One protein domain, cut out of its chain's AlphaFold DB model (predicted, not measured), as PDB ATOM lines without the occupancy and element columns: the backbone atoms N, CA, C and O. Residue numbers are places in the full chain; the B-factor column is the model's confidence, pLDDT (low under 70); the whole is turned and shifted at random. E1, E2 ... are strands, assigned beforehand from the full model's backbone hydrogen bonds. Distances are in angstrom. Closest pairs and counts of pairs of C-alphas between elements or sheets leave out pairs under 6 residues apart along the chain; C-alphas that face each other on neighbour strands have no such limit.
ATOM      1  N   CYS A  20       5.121 -39.966  42.218       92.81
ATOM      2  CA  CYS A  20       6.574 -39.821  42.328       92.81
ATOM      3  C   CYS A  20       6.929 -38.882  43.490       92.81
ATOM      4  O   CYS A  20       6.355 -37.792  43.615       92.81
ATOM      5  N   ARG A  21       7.871 -39.297  44.348       93.75
ATOM      6  CA  ARG A  21       8.285 -38.547  45.542       93.75
ATOM      7  C   ARG A  21       9.792 -38.620  45.754       93.75
ATOM      8  O   ARG A  21      10.316 -39.714  45.882       93.75
ATOM      9  N   GLY A  22      10.446 -37.474  45.896       90.81
ATOM     10  CA  GLY A  22      11.889 -37.406  46.130       90.81
ATOM     11  C   GLY A  22      12.386 -35.969  46.233       90.81
ATOM     12  O   GLY A  22      11.606 -35.028  46.096       90.81
ATOM     13  N   SER A  23      13.682 -35.767  46.453       92.06
ATOM     14  CA  SER A  23      14.265 -34.415  46.481       92.06
ATOM     15  C   SER A  23      14.246 -33.775  45.086       92.06
ATOM     16  O   SER A  23      13.953 -32.584  44.943       92.06
ATOM     17  N   SER A  24      14.488 -34.588  44.054       94.31
ATOM     18  CA  SER A  24      14.348 -34.244  42.636       94.31
ATOM     19  C   SER A  24      13.427 -35.258  41.964       94.31
ATOM     20  O   SER A  24      13.685 -36.455  42.029       94.31
ATOM     21  N   VAL A  25      12.359 -34.792  41.318       96.81
ATOM     22  CA  VAL A  25      11.327 -35.639  40.699       96.81
ATOM     23  C   VAL A  25      11.166 -35.261  39.230       96.81
ATOM     24  O   VAL A  25      10.763 -34.128  38.940       96.81
ATOM     25  N   ARG A  26      11.468 -36.179  38.301       96.75
ATOM     26  CA  ARG A  26      11.453 -35.914  36.847       96.75
ATOM     27  C   ARG A  26      10.784 -37.032  36.024       96.75
ATOM     28  O   ARG A  26      11.384 -37.552  35.089       96.75
ATOM     29  N   PRO A  27       9.534 -37.423  36.328       94.12
ATOM     30  CA  PRO A  27       8.876 -38.474  35.573       94.12
ATOM     31  C   PRO A  27       8.434 -37.997  34.188       94.12
ATOM     32  O   PRO A  27       8.054 -36.838  33.994       94.12
ATOM     33  N   VAL A  28       8.410 -38.930  33.245       96.69
ATOM     34  CA  VAL A  28       7.886 -38.764  31.893       96.69
ATOM     35  C   VAL A  28       6.695 -39.704  31.726       96.69
ATOM     36  O   VAL A  28       6.803 -40.907  31.941       96.69
ATOM     37  N   CYS A  29       5.534 -39.158  31.369       95.00
ATOM     38  CA  CYS A  29       4.301 -39.928  31.212       95.00
ATOM     39  C   CYS A  29       3.647 -39.653  29.856       95.00
ATOM     40  O   CYS A  29       3.388 -38.490  29.516       95.00
ATOM     41  N   ARG A  30       3.311 -40.711  29.115       96.06
ATOM     42  CA  ARG A  30       2.663 -40.645  27.801       96.06
ATOM     43  C   ARG A  30       1.425 -41.544  27.747       96.06
ATOM     44  O   ARG A  30       1.464 -42.678  28.199       96.06
ATOM     45  N   GLY A  31       0.319 -41.051  27.192       94.31
ATOM     46  CA  GLY A  31      -0.906 -41.853  27.095       94.31
ATOM     47  C   GLY A  31      -2.149 -41.074  26.703       94.31
ATOM     48  O   GLY A  31      -2.105 -39.857  26.625       94.31
ATOM     49  N   SER A  32      -3.292 -41.727  26.501       95.38
ATOM     50  CA  SER A  32      -4.547 -41.013  26.199       95.38
ATOM     51  C   SER A  32      -5.040 -40.194  27.400       95.38
ATOM     52  O   SER A  32      -5.470 -39.050  27.237       95.38
ATOM     53  N   SER A  33      -4.914 -40.733  28.619       96.75
ATOM     54  CA  SER A  33      -5.224 -40.048  29.882       96.75
ATOM     55  C   SER A  33      -4.040 -40.105  30.853       96.75
ATOM     56  O   SER A  33      -3.717 -41.158  31.395       96.75
ATOM     57  N   VAL A  34      -3.418 -38.959  31.135       97.62
ATOM     58  CA  VAL A  34      -2.197 -38.851  31.949       97.62
ATOM     59  C   VAL A  34      -2.460 -38.005  33.190       97.62
ATOM     60  O   VAL A  34      -2.769 -36.816  33.087       97.62
ATOM     61  N   ARG A  35      -2.352 -38.604  34.382       97.50
ATOM     62  CA  ARG A  35      -2.671 -37.947  35.663       97.50
ATOM     63  C   ARG A  35      -1.641 -38.246  36.768       97.50
ATOM     64  O   ARG A  35      -1.999 -38.861  37.772       97.50
ATOM     65  N   PRO A  36      -0.365 -37.863  36.599       95.06
ATOM     66  CA  PRO A  36       0.657 -38.126  37.599       95.06
ATOM     67  C   PRO A  36       0.572 -37.160  38.784       95.06
ATOM     68  O   PRO A  36       0.149 -36.009  38.647       95.06
ATOM     69  N   VAL A  37       1.054 -37.611  39.938       97.75
ATOM     70  CA  VAL A  37       1.226 -36.794  41.145       97.75
ATOM     71  C   VAL A  37       2.704 -36.763  41.516       97.75
ATOM     72  O   VAL A  37       3.301 -37.794  41.805       97.75
ATOM     73  N   CYS A  38       3.305 -35.575  41.524       97.19
ATOM     74  CA  CYS A  38       4.737 -35.381  41.758       97.19
ATOM     75  C   CYS A  38       4.970 -34.474  42.971       97.19
ATOM     76  O   CYS A  38       4.451 -33.353  43.012       97.19
ATOM     77  N   ARG A  39       5.771 -34.925  43.945       97.00
ATOM     78  CA  ARG A  39       6.102 -34.145  45.150       97.00
ATOM     79  C   ARG A  39       7.598 -34.176  45.456       97.00
ATOM     80  O   ARG A  39       8.160 -35.251  45.614       97.00
ATOM     81  N   GLY A  40       8.217 -33.013  45.622       95.06
ATOM     82  CA  GLY A  40       9.644 -32.922  45.935       95.06
ATOM     83  C   GLY A  40      10.145 -31.498  46.089       95.06
ATOM     84  O   GLY A  40       9.368 -30.570  45.921       95.06
ATOM     85  N   SER A  41      11.430 -31.291  46.374       95.25
ATOM     86  CA  SER A  41      12.002 -29.933  46.412       95.25
ATOM     87  C   SER A  41      12.097 -29.337  45.005       95.25
ATOM     88  O   SER A  41      11.712 -28.190  44.786       95.25
ATOM     89  N   SER A  42      12.541 -30.146  44.037       96.31
ATOM     90  CA  SER A  42      12.556 -29.825  42.606       96.31
ATOM     91  C   SER A  42      11.677 -30.800  41.826       96.31
ATOM     92  O   SER A  42      11.944 -31.998  41.803       96.31
ATOM     93  N   VAL A  43      10.642 -30.296  41.153       97.94
ATOM     94  CA  VAL A  43       9.641 -31.106  40.442       97.94
ATOM     95  C   VAL A  43       9.567 -30.678  38.980       97.94
ATOM     96  O   VAL A  43       9.187 -29.546  38.682       97.94
ATOM     97  N   ARG A  44       9.934 -31.575  38.061       98.06
ATOM     98  CA  ARG A  44      10.030 -31.310  36.614       98.06
ATOM     99  C   ARG A  44       9.432 -32.444  35.761       98.06
ATOM    100  O   ARG A  44      10.165 -33.063  34.993       98.06
ATOM    101  N   PRO A  45       8.137 -32.774  35.902       96.62
ATOM    102  CA  PRO A  45       7.535 -33.839  35.116       96.62
ATOM    103  C   PRO A  45       7.239 -33.394  33.682       96.62
ATOM    104  O   PRO A  45       6.935 -32.227  33.424       96.62
ATOM    105  N   VAL A  46       7.245 -34.359  32.767       98.12
ATOM    106  CA  VAL A  46       6.810 -34.192  31.378       98.12
ATOM    107  C   VAL A  46       5.604 -35.094  31.134       98.12
ATOM    108  O   VAL A  46       5.660 -36.300  31.356       98.12
ATOM    109  N   CYS A  47       4.488 -34.525  30.686       97.56
ATOM    110  CA  CYS A  47       3.234 -35.249  30.490       97.56
ATOM    111  C   CYS A  47       2.672 -34.999  29.090       97.56
ATOM    112  O   CYS A  47       2.441 -33.845  28.717       97.56
ATOM    113  N   ARG A  48       2.395 -36.062  28.328       97.75
ATOM    114  CA  ARG A  48       1.835 -35.972  26.972       97.75
ATOM    115  C   ARG A  48       0.633 -36.895  26.787       97.75
ATOM    116  O   ARG A  48       0.740 -38.088  27.041       97.75
ATOM    117  N   GLY A  49      -0.480 -36.370  26.283       96.62
ATOM    118  CA  GLY A  49      -1.674 -37.182  26.055       96.62
ATOM    119  C   GLY A  49      -2.884 -36.448  25.513       96.62
ATOM    120  O   GLY A  49      -2.807 -35.252  25.303       96.62
ATOM    121  N   SER A  50      -4.019 -37.116  25.315       97.19
ATOM    122  CA  SER A  50      -5.262 -36.424  24.920       97.19
ATOM    123  C   SER A  50      -5.853 -35.629  26.092       97.19
ATOM    124  O   SER A  50      -6.272 -34.485  25.925       97.19
ATOM    125  N   SER A  51      -5.825 -36.204  27.297       97.75
ATOM    126  CA  SER A  51      -6.249 -35.584  28.558       97.75
ATOM    127  C   SER A  51      -5.103 -35.622  29.566       97.75
ATOM    128  O   SER A  51      -4.680 -36.694  29.994       97.75
ATOM    129  N   VAL A  52      -4.584 -34.458  29.954       98.38
ATOM    130  CA  VAL A  52      -3.391 -34.321  30.803       98.38
ATOM    131  C   VAL A  52      -3.735 -33.522  32.052       98.38
ATOM    132  O   VAL A  52      -4.108 -32.354  31.967       98.38
ATOM    133  N   ARG A  53      -3.633 -34.144  33.229       98.38
ATOM    134  CA  ARG A  53      -4.014 -33.543  34.520       98.38
ATOM    135  C   ARG A  53      -3.006 -33.861  35.634       98.38
ATOM    136  O   ARG A  53      -3.343 -34.604  36.557       98.38
ATOM    137  N   PRO A  54      -1.761 -33.370  35.541       97.31
ATOM    138  CA  PRO A  54      -0.766 -33.605  36.572       97.31
ATOM    139  C   PRO A  54      -0.991 -32.708  37.790       97.31
ATOM    140  O   PRO A  54      -1.468 -31.576  37.675       97.31
ATOM    141  N   VAL A  55      -0.574 -33.204  38.951       98.44
ATOM    142  CA  VAL A  55      -0.481 -32.434  40.194       98.44
ATOM    143  C   VAL A  55       0.981 -32.383  40.621       98.44
ATOM    144  O   VAL A  55       1.626 -33.419  40.770       98.44
ATOM    145  N   CYS A  56       1.526 -31.185  40.808       98.00
ATOM    146  CA  CYS A  56       2.938 -30.964  41.110       98.00
ATOM    147  C   CYS A  56       3.096 -30.069  42.340       98.00
ATOM    148  O   CYS A  56       2.550 -28.965  42.377       98.00
ATOM    149  N   ARG A  57       3.867 -30.517  43.339       98.00
ATOM    150  CA  ARG A  57       4.124 -29.750  44.566       98.00
ATOM    151  C   ARG A  57       5.600 -29.754  44.949       98.00
ATOM    152  O   ARG A  57       6.175 -30.826  45.121       98.00
ATOM    153  N   GLY A  58       6.172 -28.576  45.172       96.56
ATOM    154  CA  GLY A  58       7.566 -28.449  45.587       96.56
ATOM    155  C   GLY A  58       8.043 -27.025  45.788       96.56
ATOM    156  O   GLY A  58       7.267 -26.104  45.595       96.56
ATOM    157  N   SER A  59       9.310 -26.827  46.142       96.75
ATOM    158  CA  SER A  59       9.895 -25.478  46.215       96.75
ATOM    159  C   SER A  59      10.080 -24.887  44.814       96.75
ATOM    160  O   SER A  59       9.746 -23.730  44.577       96.75
ATOM    161  N   SER A  60      10.545 -25.704  43.861       97.38
ATOM    162  CA  SER A  60      10.691 -25.364  42.442       97.38
ATOM    163  C   SER A  60       9.890 -26.342  41.585       97.38
ATOM    164  O   SER A  60      10.164 -27.542  41.574       97.38
ATOM    165  N   VAL A  61       8.885 -25.841  40.866       98.25
ATOM    166  CA  VAL A  61       7.919 -26.637  40.099       98.25
ATOM    167  C   VAL A  61       7.902 -26.171  38.647       98.25
ATOM    168  O   VAL A  61       7.499 -25.049  38.346       98.25
ATOM    169  N   ARG A  62       8.343 -27.038  37.732       98.25
ATOM    170  CA  ARG A  62       8.477 -26.746  36.296       98.25
ATOM    171  C   ARG A  62       7.949 -27.892  35.422       98.25
ATOM    172  O   ARG A  62       8.747 -28.576  34.779       98.25
ATOM    173  N   PRO A  63       6.637 -28.170  35.435       97.31
ATOM    174  CA  PRO A  63       6.061 -29.220  34.610       97.31
ATOM    175  C   PRO A  63       5.917 -28.779  33.153       97.31
ATOM    176  O   PRO A  63       5.639 -27.613  32.865       97.31
ATOM    177  N   VAL A  64       6.028 -29.743  32.244       98.56
ATOM    178  CA  VAL A  64       5.705 -29.584  30.823       98.56
ATOM    179  C   VAL A  64       4.526 -30.493  30.492       98.56
ATOM    180  O   VAL A  64       4.577 -31.698  30.725       98.56
ATOM    181  N   CYS A  65       3.442 -29.932  29.966       98.12
ATOM    182  CA  CYS A  65       2.193 -30.648  29.716       98.12
ATOM    183  C   CYS A  65       1.694 -30.391  28.292       98.12
ATOM    184  O   CYS A  65       1.496 -29.240  27.905       98.12
ATOM    185  N   ARG A  66       1.439 -31.451  27.518       98.38
ATOM    186  CA  ARG A  66       0.950 -31.345  26.135       98.38
ATOM    187  C   ARG A  66      -0.232 -32.269  25.869       98.38
ATOM    188  O   ARG A  66      -0.111 -33.474  26.070       98.38
ATOM    189  N   GLY A  67      -1.329 -31.729  25.345       97.56
ATOM    190  CA  GLY A  67      -2.494 -32.536  24.997       97.56
ATOM    191  C   GLY A  67      -3.692 -31.778  24.463       97.56
ATOM    192  O   GLY A  67      -3.653 -30.563  24.413       97.56
ATOM    193  N   SER A  68      -4.772 -32.465  24.093       97.94
ATOM    194  CA  SER A  68      -6.003 -31.790  23.647       97.94
ATOM    195  C   SER A  68      -6.671 -31.035  24.803       97.94
ATOM    196  O   SER A  68      -7.029 -29.869  24.658       97.94
ATOM    197  N   SER A  69      -6.764 -31.662  25.982       98.31
ATOM    198  CA  SER A  69      -7.230 -31.044  27.228       98.31
ATOM    199  C   SER A  69      -6.146 -31.115  28.304       98.31
ATOM    200  O   SER A  69      -5.726 -32.202  28.699       98.31
ATOM    201  N   VAL A  70      -5.696 -29.964  28.803       98.56
ATOM    202  CA  VAL A  70      -4.559 -29.841  29.726       98.56
ATOM    203  C   VAL A  70      -4.979 -29.046  30.958       98.56
ATOM    204  O   VAL A  70      -5.320 -27.869  30.865       98.56
ATOM    205  N   ARG A  71      -4.976 -29.692  32.128       98.56
ATOM    206  CA  ARG A  71      -5.415 -29.110  33.410       98.56
ATOM    207  C   ARG A  71      -4.434 -29.422  34.549       98.56
ATOM    208  O   ARG A  71      -4.742 -30.258  35.399       98.56
ATOM    209  N   PRO A  72      -3.233 -28.826  34.541       97.56
ATOM    210  CA  PRO A  72      -2.238 -29.048  35.578       97.56
ATOM    211  C   PRO A  72      -2.534 -28.217  36.826       97.56
ATOM    212  O   PRO A  72      -2.999 -27.081  36.737       97.56
ATOM    213  N   VAL A  73      -2.190 -28.772  37.986       98.50
ATOM    214  CA  VAL A  73      -2.216 -28.080  39.280       98.50
ATOM    215  C   VAL A  73      -0.797 -28.031  39.833       98.50
ATOM    216  O   VAL A  73      -0.183 -29.071  40.066       98.50
ATOM    217  N   CYS A  74      -0.268 -26.831  40.048       98.00
ATOM    218  CA  CYS A  74       1.116 -26.597  40.450       98.00
ATOM    219  C   CYS A  74       1.169 -25.738  41.716       98.00
ATOM    220  O   CYS A  74       0.559 -24.671  41.762       98.00
ATOM    221  N   ARG A  75       1.924 -26.169  42.733       98.06
ATOM    222  CA  ARG A  75       2.110 -25.407  43.978       98.06
ATOM    223  C   ARG A  75       3.573 -25.360  44.402       98.06
ATOM    224  O   ARG A  75       4.186 -26.418  44.552       98.06
ATOM    225  N   GLY A  76       4.092 -24.164  44.664       97.00
ATOM    226  CA  GLY A  76       5.475 -23.984  45.094       97.00
ATOM    227  C   GLY A  76       5.924 -22.540  45.211       97.00
ATOM    228  O   GLY A  76       5.215 -21.649  44.762       97.00
ATOM    229  N   SER A  77       7.104 -22.316  45.787       96.62
ATOM    230  CA  SER A  77       7.684 -20.970  45.906       96.62
ATOM    231  C   SER A  77       8.108 -20.423  44.538       96.62
ATOM    232  O   SER A  77       7.949 -19.243  44.253       96.62
ATOM    233  N   SER A  78       8.584 -21.292  43.640       97.06
ATOM    234  CA  SER A  78       8.828 -20.969  42.232       97.06
ATOM    235  C   SER A  78       8.050 -21.919  41.328       97.06
ATOM    236  O   SER A  78       8.341 -23.116  41.274       97.06
ATOM    237  N   VAL A  79       7.063 -21.397  40.598       97.69
ATOM    238  CA  VAL A  79       6.177 -22.181  39.724       97.69
ATOM    239  C   VAL A  79       6.273 -21.652  38.294       97.69
ATOM    240  O   VAL A  79       5.957 -20.498  38.033       97.69
ATOM    241  N   ARG A  80       6.734 -22.493  37.361       97.12
ATOM    242  CA  ARG A  80       6.902 -22.155  35.936       97.12
ATOM    243  C   ARG A  80       6.440 -23.311  35.036       97.12
ATOM    244  O   ARG A  80       7.282 -24.058  34.534       97.12
ATOM    245  N   PRO A  81       5.124 -23.524  34.876       95.94
ATOM    246  CA  PRO A  81       4.600 -24.569  34.009       95.94
ATOM    247  C   PRO A  81       4.618 -24.148  32.539       95.94
ATOM    248  O   PRO A  81       4.411 -22.985  32.204       95.94
ATOM    249  N   VAL A  82       4.768 -25.132  31.657       98.06
ATOM    250  CA  VAL A  82       4.580 -24.981  30.211       98.06
ATOM    251  C   VAL A  82       3.445 -25.902  29.789       98.06
ATOM    252  O   VAL A  82       3.543 -27.119  29.937       98.06
ATOM    253  N   CYS A  83       2.354 -25.334  29.278       97.56
ATOM    254  CA  CYS A  83       1.142 -26.080  28.939       97.56
ATOM    255  C   CYS A  83       0.736 -25.796  27.493       97.56
ATOM    256  O   CYS A  83       0.594 -24.633  27.125       97.56
ATOM    257  N   ARG A  84       0.513 -26.836  26.685       98.00
ATOM    258  CA  ARG A  84       0.087 -26.692  25.285       98.00
ATOM    259  C   ARG A  84      -1.082 -27.609  24.957       98.00
ATOM    260  O   ARG A  84      -0.996 -28.813  25.196       98.00
ATOM    261  N   GLY A  85      -2.128 -27.056  24.349       96.94
ATOM    262  CA  GLY A  85      -3.305 -27.818  23.960       96.94
ATOM    263  C   GLY A  85      -4.443 -26.993  23.392       96.94
ATOM    264  O   GLY A  85      -4.402 -25.770  23.465       96.94
ATOM    265  N   SER A  86      -5.468 -27.672  22.878       97.50
ATOM    266  CA  SER A  86      -6.704 -27.035  22.398       97.50
ATOM    267  C   SER A  86      -7.524 -26.440  23.545       97.50
ATOM    268  O   SER A  86      -8.245 -25.467  23.372       97.50
ATOM    269  N   SER A  87      -7.430 -27.020  24.742       97.88
ATOM    270  CA  SER A  87      -8.069 -26.519  25.959       97.88
ATOM    271  C   SER A  87      -7.089 -26.576  27.122       97.88
ATOM    272  O   SER A  87      -6.773 -27.657  27.621       97.88
TER     273      SER A  87
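AT A GLANCE: This is residues 20 to 87 of the 95 residues of an uncharacterized protein of Hucho hucho (huchen) (UniProt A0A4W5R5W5). What does the chain build? It is a flattened solenoid, wound in stacked turns, with the parallel sheet E1 E3 E5 E7 as one wall and the parallel sheet E2 E4 E6 as the opposite wall. How much is strand? The printed part has 68 residues with seven named strands, E1 to E7 in chain order, and no named helix; it is all strand by class, with 33 residues, under half, in named elements. What is its outline? It is compact, with a radius of gyration of the C-alphas of 10.7 A, yet elongated, spanning 30 by 18 by 11 A.

HOW THE PARTS SIT: How do the larger sheet's strands pair? E1, residues 28 to 34, and E3, residues 46 to 52, are parallel at 3 degrees, with N 29 and O 46 2.9 A apart, within hydrogen-bond range. E5, residues 64 to 70, is parallel to E3 at 3 degrees, with N 47 and O 64 at 2.8 A, and to the edge strand E7, residues 82 to 84, at 26 degrees, with N 65 and O 82 at 2.8 A. And the other sheet? E4, residues 55 to 57, is the inner strand, parallel at 4 degrees to both E2, residues 37 to 39, with N 38 and O 55 at 2.8 A, and E6, residues 73 to 75, with N 56 and O 73 at 2.8 A. Do the sheets meet? Strands of different sheets are apart, for instance E3 and E4.

IN THESE COORDINATES: Where does E1 begin? C-alpha 28 is at (7.886, -38.764, 31.893). Where does E7 end? C-alpha 84 is at (0.087, -26.692, 25.285). Which strands are longest? E1, E3 and E5 measure 10.1, 10.2 and 10.3 A.

THE WHOLE: How far does it reach? The C-alphas of Ser 23 and Ser 86, the two farthest apart, are 32.8 A apart. Are there breaks, long links or weak places? The printed part has no cut, no link is long, and no printed residue is under 70 in pLDDT.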